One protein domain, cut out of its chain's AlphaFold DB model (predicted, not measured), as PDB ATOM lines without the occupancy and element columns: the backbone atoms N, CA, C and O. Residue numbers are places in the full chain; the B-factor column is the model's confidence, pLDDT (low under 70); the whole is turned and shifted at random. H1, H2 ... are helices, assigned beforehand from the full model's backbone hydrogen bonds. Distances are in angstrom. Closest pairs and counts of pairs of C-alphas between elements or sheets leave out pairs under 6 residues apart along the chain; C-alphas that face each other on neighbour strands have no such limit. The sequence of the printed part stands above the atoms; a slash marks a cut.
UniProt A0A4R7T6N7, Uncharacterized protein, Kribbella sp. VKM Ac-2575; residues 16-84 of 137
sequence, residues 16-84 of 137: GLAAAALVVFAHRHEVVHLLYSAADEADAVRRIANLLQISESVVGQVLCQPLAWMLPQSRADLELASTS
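AT A GLANCE: This is residues 16 to 84 of the 137 residues of an uncharacterized protein of Kribbella sp. VKM Ac-2575 (UniProt A0A4R7T6N7). Two helix pairs form the ends of an elongated body: the hairpin of H2 and H3 at one end, and H1 with H6, side by side and running opposite ways, at the other. H4 sits between them, crossing both H3 and H1, and the short H5 lies in the chain between H4 and H6. The printed part has 69 residues with six named helices, H1 to H6 in order, and no named strand: all helix, mostly crossed. It is compact, with a radius of gyration of the C-alphas of 11.5 A, and spans 35 by 20 by 17 A.

HOW THE PARTS SIT: H3, residues 41 to 52, touches H2, residues 28 to 37, closest at the C-alphas of Ala 44 and Leu 35, 5.3 A; this hairpin runs opposite ways at a shallow tilt of 34 degrees, only just short of steep. With residues 45 to 49 alone H3 touches H4, residues 56 to 63, about perpendicular at 80 degrees; the closest C-alphas, Ala 49 and Glu 56, are 5.2 A apart. H4 touches H1, residues 16 to 26, at 71 degrees, only just about perpendicular; the closest C-alphas, Val 62 and Ala 21, are 5.9 A apart. H1 touches H6, residues 72 to 82, opposite ways at a tilt of 35.3 degrees, only just steep; the closest C-alphas, Ala 19 and Ser 82, are 5.0 A apart. H5, residues 67 to 70, is close to H1 but not clearly touching, with the C-alphas of Met 70 and Phe 25 closest at 6.2 A. H2 and H6 are apart. Every O i to N i+4 pair is within hydrogen-bond range in H1, H2, H3 and H4, and 5 of 7 in H6; H5 is too short for one.

IN THESE COORDINATES: H3 is 16.4 A long, from C-alpha 41 at (55.116, 38.175, 34.586); H1 is 15.5 A, from C-alpha 16 at (76.992, 41.031, 34.446). H6 is 15.6 A, ending at C-alpha 82 at (81.286, 36.304, 33.581); H2 is 14.3 A and H4 10.4 A.

THE WHOLE: The two farthest C-alphas, of Ala 39 and Ser 84, are 36.7 A apart. The printed part has no cut, and the five links between helices are tight. No printed residue is under 70 in pLDDT.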
ATOM      1  N   GLY A  16      78.006  40.922  33.399       87.44
ATOM      2  CA  GLY A  16      76.992  41.031  34.446       87.44
ATOM      3  C   GLY A  16      75.764  40.173  34.152       87.44
ATOM      4  O   GLY A  16      75.255  39.490  35.045       87.44
ATOM      5  N   LEU A  17      75.329  40.136  32.890       91.25
ATOM      6  CA  LEU A  17      74.243  39.260  32.449       91.25
ATOM      7  C   LEU A  17      74.630  37.775  32.537       91.25
ATOM      8  O   LEU A  17      73.831  36.961  33.001       91.25
ATOM      9  N   ALA A  18      75.859  37.421  32.152       91.88
ATOM     10  CA  ALA A  18      76.382  36.062  32.265       91.88
ATOM     11  C   ALA A  18      76.468  35.609  33.731       91.88
ATOM     12  O   ALA A  18      76.026  34.509  34.068       91.88
ATOM     13  N   ALA A  19      76.953  36.478  34.625       92.25
ATOM     14  CA  ALA A  19      76.976  36.210  36.061       92.25
ATOM     15  C   ALA A  19      75.561  35.993  36.627       92.25
ATOM     16  O   ALA A  19      75.324  35.029  37.358       92.25
ATOM     17  N   ALA A  20      74.596  36.837  36.252       93.38
ATOM     18  CA  ALA A  20      73.207  36.677  36.676       93.38
ATOM     19  C   ALA A  20      72.574  35.382  36.135       93.38
ATOM     20  O   ALA A  20      71.872  34.683  36.871       93.38
ATOM     21  N   ALA A  21      72.871  35.014  34.886       93.81
ATOM     22  CA  ALA A  21      72.434  33.750  34.301       93.81
ATOM     23  C   ALA A  21      72.987  32.535  35.065       93.81
ATOM     24  O   ALA A  21      72.256  31.567  35.273       93.81
ATOM     25  N   LEU A  22      74.226  32.589  35.569       94.44
ATOM     26  CA  LEU A  22      74.788  31.531  36.423       94.44
ATOM     27  C   LEU A  22      74.077  31.421  37.777       94.44
ATOM     28  O   LEU A  22      73.852  30.312  38.269       94.44
ATOM     29  N   VAL A  23      73.677  32.548  38.372       95.00
ATOM     30  CA  VAL A  23      72.900  32.560  39.624       95.00
ATOM     31  C   VAL A  23      71.513  31.945  39.412       95.00
ATOM     32  O   VAL A  23      71.076  31.118  40.220       95.00
ATOM     33  N   VAL A  24      70.851  32.282  38.300       94.38
ATOM     34  CA  VAL A  24      69.591  31.648  37.874       94.38
ATOM     35  C   VAL A  24      69.800  30.156  37.619       94.38
ATOM     36  O   VAL A  24      68.996  29.339  38.065       94.38
ATOM     37  N   PHE A  25      70.910  29.775  36.981       92.88
ATOM     38  CA  PHE A  25      71.229  28.379  36.701       92.88
ATOM     39  C   PHE A  25      71.367  27.540  37.979       92.88
ATOM     40  O   PHE A  25      70.904  26.389  38.043       92.88
ATOM     41  N   ALA A  26      71.991  28.115  39.009       94.50
ATOM     42  CA  ALA A  26      72.163  27.473  40.307       94.50
ATOM     43  C   ALA A  26      70.818  27.170  40.994       94.50
ATOM     44  O   ALA A  26      70.686  26.111  41.604       94.50
ATOM     45  N   HIS A  27      69.814  28.031  40.807       96.12
ATOM     46  CA  HIS A  27      68.475  27.934  41.412       96.12
ATOM     47  C   HIS A  27      67.388  27.579  40.387       96.12
ATOM     48  O   HIS A  27      66.225  27.959  40.519       96.12
ATOM     49  N   ARG A  28      67.763  26.890  39.303       93.94
ATOM     50  CA  ARG A  28      66.888  26.681  38.137       93.94
ATOM     51  C   ARG A  28      65.553  26.013  38.468       93.94
ATOM     52  O   ARG A  28      64.564  26.288  37.800       93.94
ATOM     53  N   HIS A  29      65.508  25.136  39.468       95.69
ATOM     54  CA  HIS A  29      64.274  24.435  39.827       95.69
ATOM     55  C   HIS A  29      63.308  25.376  40.551       95.69
ATOM     56  O   HIS A  29      62.127  25.446  40.219       95.69
ATOM     57  N   GLU A  30      63.829  26.160  41.481       96.94
ATOM     58  CA  GLU A  30      63.131  27.163  42.268       96.94
ATOM     59  C   GLU A  30      62.624  28.296  41.375       96.94
ATOM     60  O   GLU A  30      61.462  28.684  41.474       96.94
ATOM     61  N   VAL A  31      63.454  28.766  40.440       96.56
ATOM     62  CA  VAL A  31      63.064  29.765  39.436       96.56
ATOM     63  C   VAL A  31      61.906  29.249  38.581       96.56
ATOM     64  O   VAL A  31      60.908  29.949  38.430       96.56
ATOM     65  N   VAL A  32      61.981  28.012  38.079       96.44
ATOM     66  CA  VAL A  32      60.884  27.405  37.307       96.44
ATOM     67  C   VAL A  32      59.606  27.293  38.145       96.44
ATOM     68  O   VAL A  32      58.525  27.619  37.659       96.44
ATOM     69  N   HIS A  33      59.705  26.898  39.415       97.31
ATOM     70  CA  HIS A  33      58.547  26.864  40.311       97.31
ATOM     71  C   HIS A  33      57.925  28.248  40.537       97.31
ATOM     72  O   HIS A  33      56.697  28.373  40.543       97.31
ATOM     73  N   LEU A  34      58.739  29.292  40.698       96.94
ATOM     74  CA  LEU A  34      58.250  30.663  40.838       96.94
ATOM     75  C   LEU A  34      57.573  31.161  39.558       96.94
ATOM     76  O   LEU A  34      56.507  31.760  39.653       96.94
ATOM     77  N   LEU A  35      58.122  30.845  38.382       96.62
ATOM     78  CA  LEU A  35      57.504  31.182  37.094       96.62
ATOM     79  C   LEU A  35      56.106  30.559  36.948       96.62
ATOM     80  O   LEU A  35      55.180  31.238  36.521       96.62
ATOM     81  N   TYR A  36      55.930  29.291  37.336       96.38
ATOM     82  CA  TYR A  36      54.633  28.607  37.229       96.38
ATOM     83  C   TYR A  36      53.617  28.983  38.314       96.38
ATOM     84  O   TYR A  36      52.425  28.743  38.137       96.38
ATOM     85  N   SER A  37      54.072  29.516  39.448       97.62
ATOM     86  CA  SER A  37      53.201  29.872  40.579       97.62
ATOM     87  C   SER A  37      52.874  31.363  40.662       97.62
ATOM     88  O   SER A  37      52.046  31.755  41.489       97.62
ATOM     89  N   ALA A  38      53.520  32.193  39.845       97.62
ATOM     90  CA  ALA A  38      53.254  33.620  39.768       97.62
ATOM     91  C   ALA A  38      51.896  33.913  39.118       97.62
ATOM     92  O   ALA A  38      51.440  33.185  38.235       97.62
ATOM     93  N   ALA A  39      51.255  34.999  39.552       97.81
ATOM     94  CA  ALA A  39      49.985  35.441  38.971       97.81
ATOM     95  C   ALA A  39      50.160  36.063  37.573       97.81
ATOM     96  O   ALA A  39      49.278  35.950  36.723       97.81
ATOM     97  N   ASP A  40      51.302  36.713  37.349       97.19
ATOM     98  CA  ASP A  40      51.671  37.410  36.123       97.19
ATOM     99  C   ASP A  40      53.205  37.516  36.003       97.19
ATOM    100  O   ASP A  40      53.950  37.136  36.910       97.19
ATOM    101  N   GLU A  41      53.683  38.030  34.868       95.12
ATOM    102  CA  GLU A  41      55.116  38.175  34.586       95.12
ATOM    103  C   GLU A  41      55.831  39.079  35.603       95.12
ATOM    104  O   GLU A  41      56.915  38.739  36.078       95.12
ATOM    105  N   ALA A  42      55.219  40.202  35.993       97.19
ATOM    106  CA  ALA A  42      55.830  41.143  36.928       97.19
ATOM    107  C   ALA A  42      55.914  40.554  38.346       97.19
ATOM    108  O   ALA A  42      56.895  40.779  39.059       97.19
ATOM    109  N   ASP A  43      54.913  39.774  38.761       97.81
ATOM    110  CA  ASP A  43      54.960  38.991  39.998       97.81
ATOM    111  C   ASP A  43      56.096  37.957  39.972       97.81
ATOM    112  O   ASP A  43      56.862  37.860  40.936       97.81
ATOM    113  N   ALA A  44      56.274  37.241  38.859       97.69
ATOM    114  CA  ALA A  44      57.353  36.267  38.715       97.69
ATOM    115  C   ALA A  44      58.735  36.924  38.829       97.69
ATOM    116  O   ALA A  44      59.562  36.492  39.637       97.69
ATOM    117  N   VAL A  45      58.961  38.005  38.073       97.69
ATOM    118  CA  VAL A  45      60.220  38.765  38.076       97.69
ATOM    119  C   VAL A  45      60.555  39.256  39.483       97.69
ATOM    120  O   VAL A  45      61.668  39.028  39.958       97.69
ATOM    121  N   ARG A  46      59.590  39.849  40.193       98.44
ATOM    122  CA  ARG A  46      59.783  40.348  41.564       98.44
ATOM    123  C   ARG A  46      60.142  39.239  42.549       98.44
ATOM    124  O   ARG A  46      61.034  39.405  43.382       98.44
ATOM    125  N   ARG A  47      59.460  38.092  42.470       98.19
ATOM    126  CA  ARG A  47      59.730  36.942  43.350       98.19
ATOM    127  C   ARG A  47      61.102  36.336  43.088       98.19
ATOM    128  O   ARG A  47      61.807  36.016  44.041       98.19
ATOM    129  N   ILE A  48      61.494  36.211  41.822       97.62
ATOM    130  CA  ILE A  48      62.810  35.697  41.426       97.62
ATOM    131  C   ILE A  48      63.917  36.677  41.837       97.62
ATOM    132  O   ILE A  48      64.923  36.249  42.399       97.62
ATOM    133  N   ALA A  49      63.717  37.981  41.637       97.31
ATOM    134  CA  ALA A  49      64.643  39.023  42.082       97.31
ATOM    135  C   ALA A  49      64.887  38.955  43.597       97.31
ATOM    136  O   ALA A  49      66.032  38.985  44.045       97.31
ATOM    137  N   ASN A  50      63.820  38.772  44.381       97.50
ATOM    138  CA  ASN A  50      63.918  38.593  45.827       97.50
ATOM    139  C   ASN A  50      64.625  37.275  46.203       97.50
ATOM    140  O   ASN A  50      65.511  37.274  47.052       97.50
ATOM    141  N   LEU A  51      64.305  36.158  45.543       96.75
ATOM    142  CA  LEU A  51      64.980  34.879  45.793       96.75
ATOM    143  C   LEU A  51      66.497  34.974  45.555       96.75
ATOM    144  O   LEU A  51      67.282  34.492  46.367       96.75
ATOM    145  N   LEU A  52      66.896  35.582  44.438       96.00
ATOM    146  CA  LEU A  52      68.279  35.586  43.956       96.00
ATOM    147  C   LEU A  52      69.089  36.807  44.411       96.00
ATOM    148  O   LEU A  52      70.290  36.854  44.161       96.00
ATOM    149  N   GLN A  53      68.451  37.777  45.074       96.69
ATOM    150  CA  GLN A  53      69.062  39.030  45.536       96.69
ATOM    151  C   GLN A  53      69.729  39.831  44.399       96.69
ATOM    152  O   GLN A  53      70.801  40.412  44.564       96.69
ATOM    153  N   ILE A  54      69.075  39.871  43.234       95.19
ATOM    154  CA  ILE A  54      69.484  40.653  42.055       95.19
ATOM    155  C   ILE A  54      68.342  41.570  41.610       95.19
ATOM    156  O   ILE A  54      67.195  41.380  42.003       95.19
ATOM    157  N   SER A  55      68.639  42.592  40.804       96.25
ATOM    158  CA  SER A  55      67.620  43.561  40.388       96.25
ATOM    159  C   SER A  55      66.581  42.948  39.443       96.25
ATOM    160  O   SER A  55      66.904  42.125  38.586       96.25
ATOM    161  N   GLU A  56      65.330  43.404  39.555       96.50
ATOM    162  CA  GLU A  56      64.222  42.981  38.682       96.50
ATOM    163  C   GLU A  56      64.546  43.188  37.194       96.50
ATOM    164  O   GLU A  56      64.260  42.321  36.371       96.50
ATOM    165  N   SER A  57      65.226  44.287  36.852       95.00
ATOM    166  CA  SER A  57      65.664  44.563  35.478       95.00
ATOM    167  C   SER A  57      66.627  43.502  34.941       95.00
ATOM    168  O   SER A  57      66.509  43.099  33.787       95.00
ATOM    169  N   VAL A  58      67.569  43.034  35.767       94.56
ATOM    170  CA  VAL A  58      68.523  41.984  35.376       94.56
ATOM    171  C   VAL A  58      67.811  40.640  35.253       94.56
ATOM    172  O   VAL A  58      68.046  39.921  34.286       94.56
ATOM    173  N   VAL A  59      66.888  40.320  36.167       95.12
ATOM    174  CA  VAL A  59      66.046  39.116  36.052       95.12
ATOM    175  C   VAL A  59      65.276  39.120  34.735       95.12
ATOM    176  O   VAL A  59      65.314  38.124  34.020       95.12
ATOM    177  N   GLY A  60      64.638  40.238  34.379       94.56
ATOM    178  CA  GLY A  60      63.936  40.373  33.103       94.56
ATOM    179  C   GLY A  60      64.846  40.077  31.908       94.56
ATOM    180  O   GLY A  60      64.500  39.265  31.056       94.56
ATOM    181  N   GLN A  61      66.055  40.648  31.887       93.75
ATOM    182  CA  GLN A  61      67.025  40.396  30.816       93.75
ATOM    183  C   GLN A  61      67.474  38.932  30.735       93.75
ATOM    184  O   GLN A  61      67.629  38.410  29.628       93.75
ATOM    185  N   VAL A  62      67.671  38.264  31.878       93.88
ATOM    186  CA  VAL A  62      68.031  36.838  31.923       93.88
ATOM    187  C   VAL A  62      66.876  35.965  31.431       93.88
ATOM    188  O   VAL A  62      67.105  35.033  30.665       93.88
ATOM    189  N   LEU A  63      65.634  36.268  31.817       93.19
ATOM    190  CA  LEU A  63      64.455  35.511  31.379       93.19
ATOM    191  C   LEU A  63      64.159  35.674  29.880       93.19
ATOM    192  O   LEU A  63      63.521  34.804  29.290       93.19
ATOM    193  N   CYS A  64      64.654  36.740  29.249       92.00
ATOM    194  CA  CYS A  64      64.608  36.903  27.796       92.00
ATOM    195  C   CYS A  64      65.655  36.063  27.042       92.00
ATOM    196  O   CYS A  64      65.601  36.008  25.813       92.00
ATOM    197  N   GLN A  65      66.612  35.432  27.731       92.00
ATOM    198  CA  GLN A  65      67.644  34.630  27.073       92.00
ATOM    199  C   GLN A  65      67.100  33.281  26.586       92.00
ATOM    200  O   GLN A  65      66.137  32.746  27.146       92.00
ATOM    201  N   PRO A  66      67.723  32.679  25.556       90.38
ATOM    202  CA  PRO A  66      67.316  31.367  25.080       90.38
ATOM    203  C   PRO A  66      67.409  30.317  26.188       90.38
ATOM    204  O   PRO A  66      68.425  30.215  26.872       90.38
ATOM    205  N   LEU A  67      66.414  29.427  26.278       88.50
ATOM    206  CA  LEU A  67      66.447  28.290  27.210       88.50
ATOM    207  C   LEU A  67      67.693  27.404  27.013       88.50
ATOM    208  O   LEU A  67      68.117  26.717  27.936       88.50
ATOM    209  N   ALA A  68      68.320  27.446  25.834       88.50
ATOM    210  CA  ALA A  68      69.597  26.787  25.575       88.50
ATOM    211  C   ALA A  68      70.708  27.206  26.559       88.50
ATOM    212  O   ALA A  68      71.553  26.379  26.880       88.50
ATOM    213  N   TRP A  69      70.679  28.427  27.108       88.62
ATOM    214  CA  TRP A  69      71.631  28.878  28.135       88.62
ATOM    215  C   TRP A  69      71.539  28.079  29.441       88.62
ATOM    216  O   TRP A  69      72.496  28.035  30.210       88.62
ATOM    217  N   MET A  70      70.414  27.398  29.678       88.75
ATOM    218  CA  MET A  70      70.215  26.515  30.825       88.75
ATOM    219  C   MET A  70      70.803  25.110  30.635       88.75
ATOM    220  O   MET A  70      70.694  24.265  31.530       88.75
ATOM    221  N   LEU A  71      71.427  24.832  29.488       90.25
ATOM    222  CA  LEU A  71      72.093  23.560  29.244       90.25
ATOM    223  C   LEU A  71      73.453  23.494  29.961       90.25
ATOM    224  O   LEU A  71      74.158  24.502  30.050       90.25
ATOM    225  N   PRO A  72      73.885  22.305  30.425       87.38
ATOM    226  CA  PRO A  72      75.183  22.143  31.081       87.38
ATOM    227  C   PRO A  72      76.376  22.618  30.239       87.38
ATOM    228  O   PRO A  72      77.354  23.101  30.799       87.38
ATOM    229  N   GLN A  73      76.301  22.496  28.911       87.19
ATOM    230  CA  GLN A  73      77.361  22.918  27.990       87.19
ATOM    231  C   GLN A  73      77.526  24.442  27.985       87.19
ATOM    232  O   GLN A  73      78.645  24.939  28.022       87.19
ATOM    233  N   SER A  74      76.412  25.174  28.012       88.94
ATOM    234  CA  SER A  74      76.403  26.639  28.020       88.94
ATOM    235  C   SER A  74      76.905  27.229  29.333       88.94
ATOM    236  O   SER A  74      77.379  28.360  29.353       88.94
ATOM    237  N   ARG A  75      76.859  26.463  30.429       89.06
ATOM    238  CA  ARG A  75      77.373  26.906  31.727       89.06
ATOM    239  C   ARG A  75      78.855  27.287  31.664       89.06
ATOM    240  O   ARG A  75      79.222  28.312  32.220       89.06
ATOM    241  N   ALA A  76      79.685  26.490  30.990       87.50
ATOM    242  CA  ALA A  76      81.115  26.775  30.876       87.50
ATOM    243  C   ALA A  76      81.376  28.084  30.106       87.50
ATOM    244  O   ALA A  76      82.227  28.877  30.504       87.50
ATOM    245  N   ASP A  77      80.597  28.341  29.052       88.25
ATOM    246  CA  ASP A  77      80.677  29.585  28.279       88.25
ATOM    247  C   ASP A  77      80.223  30.801  29.100       88.25
ATOM    248  O   ASP A  77      80.830  31.866  29.012       88.25
ATOM    249  N   LEU A  78      79.186  30.644  29.930       88.75
ATOM    250  CA  LEU A  78      78.710  31.692  30.839       88.75
ATOM    251  C   LEU A  78      79.712  31.977  31.964       88.75
ATOM    252  O   LEU A  78      79.938  33.139  32.295       88.75
ATOM    253  N   GLU A  79      80.339  30.944  32.536       90.06
ATOM    254  CA  GLU A  79      81.419  31.096  33.522       90.06
ATOM    255  C   GLU A  79      82.576  31.892  32.909       90.06
ATOM    256  O   GLU A  79      83.004  32.891  33.489       90.06
ATOM    257  N   LEU A  80      82.997  31.546  31.690       88.06
ATOM    258  CA  LEU A  80      84.026  32.291  30.971       88.06
ATOM    259  C   LEU A  80      83.613  33.750  30.712       88.06
ATOM    260  O   LEU A  80      84.367  34.663  31.055       88.06
ATOM    261  N   ALA A  81      82.412  33.986  30.175       87.56
ATOM    262  CA  ALA A  81      81.905  35.330  29.889       87.56
ATOM    263  C   ALA A  81      81.795  36.196  31.159       87.56
ATOM    264  O   ALA A  81      82.163  37.369  31.137       87.56
ATOM    265  N   SER A  82      81.389  35.607  32.289       87.12
ATOM    266  CA  SER A  82      81.286  36.304  33.581       87.12
ATOM    267  C   SER A  82      82.637  36.750  34.151       87.12
ATOM    268  O   SER A  82      82.706  37.704  34.922       87.12
ATOM    269  N   THR A  83      83.720  36.074  33.756       86.12
ATOM    270  CA  THR A  83      85.092  36.412  34.164       86.12
ATOM    271  C   THR A  83      85.789  37.372  33.207       86.12
ATOM    272  O   THR A  83      86.911  37.794  33.493       86.12
ATOM    273  N   SER A  84      85.150  37.727  32.086       73.56
ATOM    274  CA  SER A  84      85.716  38.674  31.131       73.56
ATOM    275  C   SER A  84      85.871  40.035  31.817       73.56
ATOM    276  O   SER A  84      84.866  40.629  32.223       73.56
TER     277      SER A  84